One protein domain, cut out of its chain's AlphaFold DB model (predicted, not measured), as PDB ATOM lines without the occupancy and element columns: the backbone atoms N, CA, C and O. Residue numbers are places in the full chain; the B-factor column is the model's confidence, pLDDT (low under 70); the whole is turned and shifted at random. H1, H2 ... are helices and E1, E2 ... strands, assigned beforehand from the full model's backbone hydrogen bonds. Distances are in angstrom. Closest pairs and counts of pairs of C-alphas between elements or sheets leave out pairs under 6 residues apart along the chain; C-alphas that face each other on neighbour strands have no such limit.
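What this domain is: This is residues 22 to 106 of the 215 residues of an uncharacterized protein of Pseudomonas fluorescens (UniProt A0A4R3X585). A long helix, H1, sticks out as an arm with residues 22 to 34 and meets a second helix, H2, end to end at an open corner, where the two-strand hairpin E1 and E2 also begins and reaches away from H1. From the far end of H2 the chain folds back into a second, separate two-strand hairpin, E3 and E4, so that the model is a loose frame with few contacts between its parts. The printed part has 85 residues with two named helices and four named strands, in the order H1, E1, E2, H2, E3, E4, and the class is mixed, helices and strands. Each hairpin is an antiparallel sheet of its own, with orders E1 - E2 and E3 - E4. The whole is loose, with a radius of gyration of the C-alphas of 16.4 A and spans of 51 by 37 by 27 A.

How they stand to each other: H1, residues 22 to 41, is followed over a tight link by E1, residues 44 to 51. E1 and E2, residues 54 to 60, form a hairpin, antiparallel at 167 degrees between their directions; N 46 and O 58 are within hydrogen-bond range at 2.8 A, and so are N 56 and O 49 at 2.8 A. A tight link of 1 residue leads to H2, residues 62 to 77. H1 and H2 touch only at their ends, H1 with residues 38 to 41 alone and H2 with residues 62 to 63 alone; the closest C-alphas, those of Met 39 and Gly 62, are 4.2 A apart, and the lines are about perpendicular at 84 degrees. In H1 and H2 every O i to N i+4 pair is within hydrogen-bond range. E3, residues 82 to 87, has one C-alpha pair within 8 A of H2, those of Leu 75 and Asn 82, at 8.0 A. E3 and E4, residues 98 to 103, form the other hairpin, antiparallel at 155 degrees, with N 86 and O 99 within hydrogen-bond range at 2.8 A. E4 is apart from H2, and E3 and E4 are each apart from H1, E1 and E2.

Where its parts are: H1 begins at C-alpha 22, (29.460, -2.030, -36.113), and is 28.6 A long. E1 measures 20.9 A and E2 19.6 A. H2 begins at C-alpha 62, (2.281, 2.262, -27.290), and is 23.0 A long. E3 measures 16.1 A, and E4, 15.7 A, ends at C-alpha 103, (-9.109, -7.369, -42.743).

The domain as a whole: The C-alphas farthest apart, those of Lys 22 and Phe 52, are 53.7 A apart. The printed part has no cut and no long link; E3 to E4 is a short link of 10 residues, of which 90 to 95 stand free, as do residues 50 to 55. The mean pLDDT of the printed part is 73.1, and 36 residues are under 70, among them 50 to 56, 78 to 85 and 94 to 106.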
ATOM      1  N   LYS A  22      29.754  -1.018 -37.130       85.25
ATOM      2  CA  LYS A  22      29.460  -2.030 -36.113       85.25
ATOM      3  C   LYS A  22      28.896  -1.421 -34.824       85.25
ATOM      4  O   LYS A  22      27.999  -2.017 -34.231       85.25
ATOM      5  N   ASP A  23      29.387  -0.250 -34.432       88.00
ATOM      6  CA  ASP A  23      28.930   0.470 -33.243       88.00
ATOM      7  C   ASP A  23      27.537   1.061 -33.487       88.00
ATOM      8  O   ASP A  23      26.637   0.852 -32.681       88.00
ATOM      9  N   LEU A  24      27.310   1.659 -34.663       88.06
ATOM     10  CA  LEU A  24      25.994   2.156 -35.089       88.06
ATOM     11  C   LEU A  24      24.949   1.037 -35.206       88.06
ATOM     12  O   LEU A  24      23.777   1.224 -34.872       88.06
ATOM     13  N   LEU A  25      25.354  -0.146 -35.679       86.38
ATOM     14  CA  LEU A  25      24.476  -1.311 -35.748       86.38
ATOM     15  C   LEU A  25      24.115  -1.812 -34.344       86.38
ATOM     16  O   LEU A  25      22.946  -2.106 -34.087       86.38
ATOM     17  N   ALA A  26      25.091  -1.887 -33.436       88.56
ATOM     18  CA  ALA A  26      24.861  -2.269 -32.044       88.56
ATOM     19  C   ALA A  26      23.943  -1.264 -31.329       88.56
ATOM     20  O   ALA A  26      22.992  -1.671 -30.662       88.56
ATOM     21  N   GLU A  27      24.170   0.031 -31.541       91.19
ATOM     22  CA  GLU A  27      23.327   1.110 -31.032       91.19
ATOM     23  C   GLU A  27      21.903   1.015 -31.591       91.19
ATOM     24  O   GLU A  27      20.936   1.051 -30.836       91.19
ATOM     25  N   THR A  28      21.741   0.779 -32.895       88.94
ATOM     26  CA  THR A  28      20.417   0.601 -33.515       88.94
ATOM     27  C   THR A  28      19.666  -0.593 -32.920       88.94
ATOM     28  O   THR A  28      18.458  -0.513 -32.692       88.94
ATOM     29  N   ILE A  29      20.355  -1.708 -32.656       89.94
ATOM     30  CA  ILE A  29      19.758  -2.887 -32.010       89.94
ATOM     31  C   ILE A  29      19.306  -2.540 -30.585       89.94
ATOM     32  O   ILE A  29      18.181  -2.871 -30.212       89.94
ATOM     33  N   GLN A  30      20.141  -1.838 -29.816       91.00
ATOM     34  CA  GLN A  30      19.798  -1.396 -28.463       91.00
ATOM     35  C   GLN A  30      18.614  -0.427 -28.456       91.00
ATOM     36  O   GLN A  30      17.674  -0.619 -27.688       91.00
ATOM     37  N   LEU A  31      18.607   0.567 -29.344       90.38
ATOM     38  CA  LEU A  31      17.514   1.530 -29.463       90.38
ATOM     39  C   LEU A  31      16.199   0.851 -29.854       90.38
ATOM     40  O   LEU A  31      15.155   1.202 -29.313       90.38
ATOM     41  N   ARG A  32      16.229  -0.156 -30.738       88.06
ATOM     42  CA  ARG A  32      15.035  -0.949 -31.077       88.06
ATOM     43  C   ARG A  32      14.521  -1.758 -29.888       88.06
ATOM     44  O   ARG A  32      13.310  -1.825 -29.701       88.06
ATOM     45  N   ALA A  33      15.414  -2.345 -29.092       85.00
ATOM     46  CA  ALA A  33      15.032  -3.073 -27.883       85.00
ATOM     47  C   ALA A  33      14.396  -2.136 -26.840       85.00
ATOM     48  O   ALA A  33      13.294  -2.409 -26.372       85.00
ATOM     49  N   LEU A  34      15.031  -0.991 -26.565       86.44
ATOM     50  CA  LEU A  34      14.514   0.034 -25.650       86.44
ATOM     51  C   LEU A  34      13.172   0.601 -26.119       86.44
ATOM     52  O   LEU A  34      12.257   0.773 -25.319       86.44
ATOM     53  N   LEU A  35      13.035   0.862 -27.422       83.50
ATOM     54  CA  LEU A  35      11.771   1.288 -28.010       83.50
ATOM     55  C   LEU A  35      10.696   0.216 -27.815       83.50
ATOM     56  O   LEU A  35       9.583   0.549 -27.429       83.50
ATOM     57  N   GLY A  36      11.024  -1.061 -28.029       81.00
ATOM     58  CA  GLY A  36      10.116  -2.179 -27.772       81.00
ATOM     59  C   GLY A  36       9.633  -2.215 -26.319       81.00
ATOM     60  O   GLY A  36       8.428  -2.258 -26.073       81.00
ATOM     61  N   GLU A  37      10.553  -2.114 -25.360       82.19
ATOM     62  CA  GLU A  37      10.229  -2.072 -23.929       82.19
ATOM     63  C   GLU A  37       9.354  -0.865 -23.567       82.19
ATOM     64  O   GLU A  37       8.347  -1.013 -22.870       82.19
ATOM     65  N   GLN A  38       9.677   0.324 -24.086       82.62
ATOM     66  CA  GLN A  38       8.861   1.518 -23.867       82.62
ATOM     67  C   GLN A  38       7.467   1.379 -24.477       82.62
ATOM     68  O   GLN A  38       6.484   1.719 -23.821       82.62
ATOM     69  N   MET A  39       7.359   0.845 -25.697       79.81
ATOM     70  CA  MET A  39       6.079   0.636 -26.377       79.81
ATOM     71  C   MET A  39       5.176  -0.341 -25.626       79.81
ATOM     72  O   MET A  39       3.961  -0.147 -25.617       79.81
ATOM     73  N   VAL A  40       5.745  -1.355 -24.970       78.62
ATOM     74  CA  VAL A  40       4.999  -2.246 -24.071       78.62
ATOM     75  C   VAL A  40       4.612  -1.513 -22.787       78.62
ATOM     76  O   VAL A  40       3.457  -1.577 -22.381       78.62
ATOM     77  N   SER A  41       5.539  -0.763 -22.180       80.06
ATOM     78  CA  SER A  41       5.299  -0.036 -20.925       80.06
ATOM     79  C   SER A  41       4.184   1.005 -21.022       80.06
ATOM     80  O   SER A  41       3.527   1.282 -20.018       80.06
ATOM     81  N   VAL A  42       3.995   1.621 -22.189       84.00
ATOM     82  CA  VAL A  42       2.943   2.627 -22.407       84.00
ATOM     83  C   VAL A  42       1.679   2.035 -23.044       84.00
ATOM     84  O   VAL A  42       0.711   2.762 -23.254       84.00
ATOM     85  N   CYS A  43       1.667   0.729 -23.336       81.88
ATOM     86  CA  CYS A  43       0.476   0.008 -23.770       81.88
ATOM     87  C   CYS A  43      -0.355  -0.383 -22.541       81.88
ATOM     88  O   CYS A  43       0.110  -1.092 -21.650       81.88
ATOM     89  N   GLN A  44      -1.595   0.090 -22.482       81.12
ATOM     90  CA  GLN A  44      -2.497  -0.114 -21.353       81.12
ATOM     91  C   GLN A  44      -3.744  -0.871 -21.800       81.12
ATOM     92  O   GLN A  44      -4.302  -0.600 -22.863       81.12
ATOM     93  N   MET A  45      -4.217  -1.804 -20.971       77.88
ATOM     94  CA  MET A  45      -5.523  -2.431 -21.164       77.88
ATOM     95  C   MET A  45      -6.609  -1.472 -20.678       77.88
ATOM     96  O   MET A  45      -6.648  -1.110 -19.505       77.88
ATOM     97  N   VAL A  46      -7.481  -1.059 -21.592       79.12
ATOM     98  CA  VAL A  46      -8.563  -0.100 -21.334       79.12
ATOM     99  C   VAL A  46      -9.843  -0.812 -20.914       79.12
ATOM    100  O   VAL A  46     -10.587  -0.304 -20.082       79.12
ATOM    101  N   GLU A  47     -10.116  -1.990 -21.476       72.88
ATOM    102  CA  GLU A  47     -11.359  -2.707 -21.204       72.88
ATOM    103  C   GLU A  47     -11.183  -4.211 -21.420       72.88
ATOM    104  O   GLU A  47     -10.545  -4.633 -22.384       72.88
ATOM    105  N   PHE A  48     -11.785  -5.018 -20.549       76.31
ATOM    106  CA  PHE A  48     -11.910  -6.459 -20.734       76.31
ATOM    107  C   PHE A  48     -13.344  -6.878 -20.416       76.31
ATOM    108  O   PHE A  48     -13.760  -6.866 -19.256       76.31
ATOM    109  N   VAL A  49     -14.103  -7.246 -21.447       74.19
ATOM    110  CA  VAL A  49     -15.482  -7.730 -21.310       74.19
ATOM    111  C   VAL A  49     -15.541  -9.175 -21.762       74.19
ATOM    112  O   VAL A  49     -15.099  -9.518 -22.855       74.19
ATOM    113  N   ARG A  50     -16.117 -10.039 -20.926       59.59
ATOM    114  CA  ARG A  50     -16.346 -11.443 -21.264       59.59
ATOM    115  C   ARG A  50     -17.842 -11.697 -21.385       59.59
ATOM    116  O   ARG A  50     -18.499 -12.041 -20.408       59.59
ATOM    117  N   THR A  51     -18.372 -11.526 -22.588       55.56
ATOM    118  CA  THR A  51     -19.766 -11.847 -22.924       55.56
ATOM    119  C   THR A  51     -19.807 -13.198 -23.635       55.56
ATOM    120  O   THR A  51     -18.860 -13.520 -24.344       55.56
ATOM    121  N   PHE A  52     -20.856 -14.005 -23.409       46.97
ATOM    122  CA  PHE A  52     -21.098 -15.350 -23.974       46.97
ATOM    123  C   PHE A  52     -20.200 -15.736 -25.173       46.97
ATOM    124  O   PHE A  52     -20.513 -15.451 -26.324       46.97
ATOM    125  N   GLY A  53     -19.062 -16.381 -24.891       55.53
ATOM    126  CA  GLY A  53     -18.152 -16.932 -25.905       55.53
ATOM    127  C   GLY A  53     -17.220 -15.949 -26.633       55.53
ATOM    128  O   GLY A  53     -16.330 -16.416 -27.332       55.53
ATOM    129  N   SER A  54     -17.354 -14.632 -26.454       49.09
ATOM    130  CA  SER A  54     -16.548 -13.617 -27.155       49.09
ATOM    131  C   SER A  54     -15.846 -12.675 -26.166       49.09
ATOM    132  O   SER A  54     -16.450 -11.701 -25.710       49.09
ATOM    133  N   PRO A  55     -14.584 -12.945 -25.783       68.94
ATOM    134  CA  PRO A  55     -13.808 -12.003 -24.988       68.94
ATOM    135  C   PRO A  55     -13.451 -10.772 -25.834       68.94
ATOM    136  O   PRO A  55     -12.823 -10.891 -26.882       68.94
ATOM    137  N   ILE A  56     -13.824  -9.586 -25.360       68.75
ATOM    138  CA  ILE A  56     -13.434  -8.300 -25.940       68.75
ATOM    139  C   ILE A  56     -12.332  -7.721 -25.059       68.75
ATOM    140  O   ILE A  56     -12.557  -7.469 -23.877       68.75
ATOM    141  N   THR A  57     -11.152  -7.499 -25.634       72.19
ATOM    142  CA  THR A  57     -10.049  -6.790 -24.969       72.19
ATOM    143  C   THR A  57      -9.762  -5.509 -25.736       72.19
ATOM    144  O   THR A  57      -9.488  -5.560 -26.932       72.19
ATOM    145  N   LYS A  58      -9.812  -4.363 -25.058       74.38
ATOM    146  CA  LYS A  58      -9.378  -3.075 -25.601       74.38
ATOM    147  C   LYS A  58      -8.034  -2.709 -24.998       74.38
ATOM    148  O   LYS A  58      -7.868  -2.736 -23.779       74.38
ATOM    149  N   VAL A  59      -7.102  -2.330 -25.857       80.19
ATOM    150  CA  VAL A  59      -5.779  -1.820 -25.492       80.19
ATOM    151  C   VAL A  59      -5.579  -0.451 -26.132       80.19
ATOM    152  O   VAL A  59      -6.113  -0.195 -27.212       80.19
ATOM    153  N   ALA A  60      -4.847   0.436 -25.469       78.69
ATOM    154  CA  ALA A  60      -4.535   1.769 -25.970       78.69
ATOM    155  C   ALA A  60      -3.097   2.163 -25.627       78.69
ATOM    156  O   ALA A  60      -2.521   1.680 -24.654       78.69
ATOM    157  N   GLY A  61      -2.541   3.075 -26.424       80.56
ATOM    158  CA  GLY A  61      -1.168   3.548 -26.264       80.56
ATOM    159  C   GLY A  61      -0.119   2.581 -26.816       80.56
ATOM    160  O   GLY A  61      -0.411   1.450 -27.208       80.56
ATOM    161  N   GLY A  62       1.120   3.061 -26.895       83.56
ATOM    162  CA  GLY A  62       2.281   2.262 -27.290       83.56
ATOM    163  C   GLY A  62       2.127   1.583 -28.642       83.56
ATOM    164  O   GLY A  62       1.704   2.205 -29.620       83.56
ATOM    165  N   ALA A  63       2.430   0.286 -28.682       76.88
ATOM    166  CA  ALA A  63       2.314  -0.518 -29.895       76.88
ATOM    167  C   ALA A  63       0.884  -0.533 -30.476       76.88
ATOM    168  O   ALA A  63       0.728  -0.547 -31.695       76.88
ATOM    169  N   ALA A  64      -0.159  -0.466 -29.637       77.12
ATOM    170  CA  ALA A  64      -1.547  -0.455 -30.104       77.12
ATOM    171  C   ALA A  64      -1.892   0.828 -30.879       77.12
ATOM    172  O   ALA A  64      -2.623   0.774 -31.868       77.12
ATOM    173  N   HIS A  65      -1.335   1.971 -30.468       77.94
ATOM    174  CA  HIS A  65      -1.544   3.238 -31.168       77.94
ATOM    175  C   HIS A  65      -0.857   3.249 -32.540       77.94
ATOM    176  O   HIS A  65      -1.496   3.570 -33.539       77.94
ATOM    177  N   LEU A  66       0.404   2.810 -32.613       76.25
ATOM    178  CA  LEU A  66       1.125   2.707 -33.888       76.25
ATOM    179  C   LEU A  66       0.425   1.762 -34.868       76.25
ATOM    180  O   LEU A  66       0.280   2.093 -36.042       76.25
ATOM    181  N   LEU A  67      -0.058   0.617 -34.377       76.31
ATOM    182  CA  LEU A  67      -0.864  -0.295 -35.182       76.31
ATOM    183  C   LEU A  67      -2.141   0.388 -35.681       76.31
ATOM    184  O   LEU A  67      -2.457   0.261 -36.857       76.31
ATOM    185  N   SER A  68      -2.850   1.145 -34.836       74.88
ATOM    186  CA  SER A  68      -4.078   1.837 -35.250       74.88
ATOM    187  C   SER A  68      -3.853   2.888 -36.343       74.88
ATOM    188  O   SER A  68      -4.635   2.940 -37.289       74.88
ATOM    189  N   GLU A  69      -2.771   3.666 -36.263       77.06
ATOM    190  CA  GLU A  69      -2.429   4.695 -37.256       77.06
ATOM    191  C   GLU A  69      -2.000   4.070 -38.587       77.06
ATOM    192  O   GLU A  69      -2.544   4.405 -39.639       77.06
ATOM    193  N   LEU A  70      -1.083   3.096 -38.546       74.19
ATOM    194  CA  LEU A  70      -0.607   2.400 -39.745       74.19
ATOM    195  C   LEU A  70      -1.744   1.648 -40.446       74.19
ATOM    196  O   LEU A  70      -1.858   1.696 -41.671       74.19
ATOM    197  N   LEU A  71      -2.620   0.995 -39.676       72.31
ATOM    198  CA  LEU A  71      -3.794   0.316 -40.220       72.31
ATOM    199  C   LEU A  71      -4.815   1.300 -40.774       72.31
ATOM    200  O   LEU A  71      -5.366   1.051 -41.844       72.31
ATOM    201  N   GLY A  72      -5.063   2.407 -40.075       69.25
ATOM    202  CA  GLY A  72      -5.951   3.466 -40.541       69.25
ATOM    203  C   GLY A  72      -5.488   4.020 -41.883       69.25
ATOM    204  O   GLY A  72      -6.277   4.073 -42.826       69.25
ATOM    205  N   GLN A  73      -4.198   4.336 -41.997       71.81
ATOM    206  CA  GLN A  73      -3.598   4.822 -43.232       71.81
ATOM    207  C   GLN A  73      -3.684   3.779 -44.353       71.81
ATOM    208  O   GLN A  73      -4.222   4.066 -45.421       71.81
ATOM    209  N   GLN A  74      -3.231   2.546 -44.107       68.31
ATOM    210  CA  GLN A  74      -3.222   1.495 -45.125       68.31
ATOM    211  C   GLN A  74      -4.640   1.145 -45.605       68.31
ATOM    212  O   GLN A  74      -4.856   0.979 -46.803       68.31
ATOM    213  N   LEU A  75      -5.627   1.056 -44.707       68.38
ATOM    214  CA  LEU A  75      -7.024   0.773 -45.069       68.38
ATOM    215  C   LEU A  75      -7.722   1.950 -45.761       68.38
ATOM    216  O   LEU A  75      -8.701   1.739 -46.480       68.38
ATOM    217  N   TYR A  76      -7.267   3.180 -45.519       68.38
ATOM    218  CA  TYR A  76      -7.815   4.373 -46.157       68.38
ATOM    219  C   TYR A  76      -7.228   4.595 -47.554       68.38
ATOM    220  O   TYR A  76      -7.961   4.935 -48.481       68.38
ATOM    221  N   GLU A  77      -5.924   4.368 -47.714       72.38
ATOM    222  CA  GLU A  77      -5.184   4.643 -48.949       72.38
ATOM    223  C   GLU A  77      -5.189   3.467 -49.952       72.38
ATOM    224  O   GLU A  77      -4.836   3.667 -51.113       72.38
ATOM    225  N   SER A  78      -5.616   2.253 -49.559       62.59
ATOM    226  CA  SER A  78      -5.627   1.057 -50.431       62.59
ATOM    227  C   SER A  78      -6.999   0.362 -50.559       62.59
ATOM    228  O   SER A  78      -7.864   0.476 -49.692       62.59
ATOM    229  N   ASN A  79      -7.207  -0.370 -51.665       56.12
ATOM    230  CA  ASN A  79      -8.417  -1.153 -51.990       56.12
ATOM    231  C   ASN A  79      -8.132  -2.669 -51.760       56.12
ATOM    232  O   ASN A  79      -7.052  -3.104 -52.158       56.12
ATOM    233  N   PRO A  80      -8.998  -3.486 -51.110       55.84
ATOM    234  CA  PRO A  80      -8.504  -4.350 -50.030       55.84
ATOM    235  C   PRO A  80      -8.396  -5.858 -50.331       55.84
ATOM    236  O   PRO A  80      -9.397  -6.511 -50.604       55.84
ATOM    237  N   GLU A  81      -7.209  -6.410 -50.067       56.34
ATOM    238  CA  GLU A  81      -6.993  -7.619 -49.252       56.34
ATOM    239  C   GLU A  81      -5.715  -7.383 -48.433       56.34
ATOM    240  O   GLU A  81      -4.606  -7.554 -48.933       56.34
ATOM    241  N   ASN A  82      -5.853  -6.924 -47.186       62.19
ATOM    242  CA  ASN A  82      -4.701  -6.739 -46.304       62.19
ATOM    243  C   ASN A  82      -4.635  -7.911 -45.321       62.19
ATOM    244  O   ASN A  82      -5.573  -8.163 -44.559       62.19
ATOM    245  N   TYR A  83      -3.514  -8.628 -45.359       62.25
ATOM    246  CA  TYR A  83      -3.208  -9.724 -44.449       62.25
ATOM    247  C   TYR A  83      -2.432  -9.165 -43.258       62.25
ATOM    248  O   TYR A  83      -1.336  -8.631 -43.427       62.25
ATOM    249  N   ILE A  84      -2.985  -9.300 -42.055       65.75
ATOM    250  CA  ILE A  84      -2.213  -9.160 -40.824       65.75
ATOM    251  C   ILE A  84      -1.881 -10.564 -40.346       65.75
ATOM    252  O   ILE A  84      -2.770 -11.342 -40.008       65.75
ATOM    253  N   GLN A  85      -0.596 -10.885 -40.283       65.06
ATOM    254  CA  GLN A  85      -0.133 -12.061 -39.561       65.06
ATOM    255  C   GLN A  85       0.210 -11.639 -38.137       65.06
ATOM    256  O   GLN A  85       1.059 -10.777 -37.920       65.06
ATOM    257  N   LEU A  86      -0.490 -12.226 -37.173       70.12
ATOM    258  CA  LEU A  86      -0.222 -12.069 -35.755       70.12
ATOM    259  C   LEU A  86       0.310 -13.399 -35.226       70.12
ATOM    260  O   LEU A  86      -0.384 -14.415 -35.247       70.12
ATOM    261  N   SER A  87       1.540 -13.383 -34.731       66.19
ATOM    262  CA  SER A  87       2.130 -14.519 -34.026       66.19
ATOM    263  C   SER A  87       1.943 -14.313 -32.526       66.19
ATOM    264  O   SER A  87       2.209 -13.227 -32.007       66.19
ATOM    265  N   PHE A  88       1.454 -15.339 -31.832       67.69
ATOM    266  CA  PHE A  88       1.182 -15.275 -30.399       67.69
ATOM    267  C   PHE A  88       2.033 -16.293 -29.651       67.69
ATOM    268  O   PHE A  88       1.867 -17.500 -29.826       67.69
ATOM    269  N   ASP A  89       2.867 -15.798 -28.741       65.25
ATOM    270  CA  ASP A  89       3.613 -16.633 -27.810       65.25
ATOM    271  C   ASP A  89       2.849 -16.741 -26.487       65.25
ATOM    272  O   ASP A  89       2.612 -15.751 -25.791       65.25
ATOM    273  N   SER A  90       2.446 -17.961 -26.124       67.50
ATOM    274  CA  SER A  90       1.789 -18.241 -24.846       67.50
ATOM    275  C   SER A  90       2.600 -19.234 -24.030       67.50
ATOM    276  O   SER A  90       2.808 -20.371 -24.445       67.50
ATOM    277  N   ALA A  91       2.979 -18.843 -22.811       72.81
ATOM    278  CA  ALA A  91       3.639 -19.744 -21.865       72.81
ATOM    279  C   ALA A  91       2.750 -20.937 -21.462       72.81
ATOM    280  O   ALA A  91       3.260 -21.993 -21.098       72.81
ATOM    281  N   MET A  92       1.422 -20.778 -21.531       71.38
ATOM    282  CA  MET A  92       0.458 -21.840 -21.227       71.38
ATOM    283  C   MET A  92       0.177 -22.736 -22.444       71.38
ATOM    284  O   MET A  92      -0.136 -23.911 -22.275       71.38
ATOM    285  N   TYR A  93       0.321 -22.200 -23.662       72.69
ATOM    286  CA  TYR A  93       0.076 -22.909 -24.922       72.69
ATOM    287  C   TYR A  93       1.208 -22.626 -25.927       72.69
ATOM    288  O   TYR A  93       1.029 -21.840 -26.856       72.69
ATOM    289  N   PRO A  94       2.380 -23.271 -25.768       66.12
ATOM    290  CA  PRO A  94       3.588 -22.965 -26.545       66.12
ATOM    291  C   PRO A  94       3.524 -23.373 -28.029       66.12
ATOM    292  O   PRO A  94       4.465 -23.124 -28.770       66.12
ATOM    293  N   VAL A  95       2.424 -23.992 -28.480       66.38
ATOM    294  CA  VAL A  95       2.174 -24.380 -29.883       66.38
ATOM    295  C   VAL A  95       0.933 -23.647 -30.411       66.38
ATOM    296  O   VAL A  95       0.042 -24.247 -31.006       66.38
ATOM    297  N   GLY A  96       0.826 -22.348 -30.117       63.78
ATOM    298  CA  GLY A  96      -0.330 -21.522 -30.494       63.78
ATOM    299  C   GLY A  96      -0.494 -21.318 -32.004       63.78
ATOM    300  O   GLY A  96      -1.612 -21.099 -32.466       63.78
ATOM    301  N   GLY A  97       0.595 -21.460 -32.768       65.75
ATOM    302  CA  GLY A  97       0.619 -21.223 -34.210       65.75
ATOM    303  C   GLY A  97       0.520 -19.740 -34.579       65.75
ATOM    304  O   GLY A  97       0.369 -18.868 -33.723       65.75
ATOM    305  N   ASP A  98       0.609 -19.463 -35.877       67.06
ATOM    306  CA  ASP A  98       0.385 -18.126 -36.416       67.06
ATOM    307  C   ASP A  98      -1.104 -17.914 -36.691       67.06
ATOM    308  O   ASP A  98      -1.751 -18.723 -37.364       67.06
ATOM    309  N   ILE A  99      -1.649 -16.804 -36.200       66.25
ATOM    310  CA  ILE A  99      -3.009 -16.382 -36.515       66.25
ATOM    311  C   ILE A  99      -2.924 -15.371 -37.652       66.25
ATOM    312  O   ILE A  99      -2.486 -14.234 -37.482       66.25
ATOM    313  N   VAL A 100      -3.378 -15.782 -38.833       63.22
ATOM    314  CA  VAL A 100      -3.531 -14.882 -39.976       63.22
ATOM    315  C   VAL A 100      -4.939 -14.299 -39.949       63.22
ATOM    316  O   VAL A 100      -5.929 -15.029 -39.994       63.22
ATOM    317  N   VAL A 101      -5.023 -12.975 -39.872       69.06
ATOM    318  CA  VAL A 101      -6.267 -12.210 -39.901       69.06
ATOM    319  C   VAL A 101      -6.320 -11.421 -41.202       69.06
ATOM    320  O   VAL A 101      -5.483 -10.556 -41.455       69.06
ATOM    321  N   THR A 102      -7.335 -11.683 -42.017       65.50
ATOM    322  CA  THR A 102      -7.631 -10.857 -43.190       65.50
ATOM    323  C   THR A 102      -8.604  -9.762 -42.784       65.50
ATOM    324  O   THR A 102      -9.709 -10.055 -42.321       65.50
ATOM    325  N   LEU A 103      -8.211  -8.499 -42.959       68.44
ATOM    326  CA  LEU A 103      -9.109  -7.369 -42.743       68.44
ATOM    327  C   LEU A 103      -9.542  -6.788 -44.079       68.44
ATOM    328  O   LEU A 103      -8.729  -6.342 -44.889       68.44
ATOM    329  N   GLN A 104     -10.854  -6.759 -44.270       66.44
ATOM    330  CA  GLN A 104     -11.483  -6.106 -45.401       66.44
ATOM    331  C   GLN A 104     -12.289  -4.919 -44.893       66.44
ATOM    332  O   GLN A 104     -13.156  -5.058 -44.029       66.44
ATOM    333  N   ARG A 105     -12.024  -3.738 -45.451       66.00
ATOM    334  CA  ARG A 105     -12.882  -2.578 -45.238       66.00
ATOM    335  C   ARG A 105     -14.181  -2.796 -46.012       66.00
ATOM    336  O   ARG A 105     -14.193  -2.703 -47.235       66.00
ATOM    337  N   THR A 106     -15.273  -3.050 -45.305       60.75
ATOM    338  CA  THR A 106     -16.623  -3.065 -45.880       60.75
ATOM    339  C   THR A 106     -17.340  -1.778 -45.492       60.75
ATOM    340  O   THR A 106     -17.473  -1.467 -44.312       60.75
TER     341      THR A 106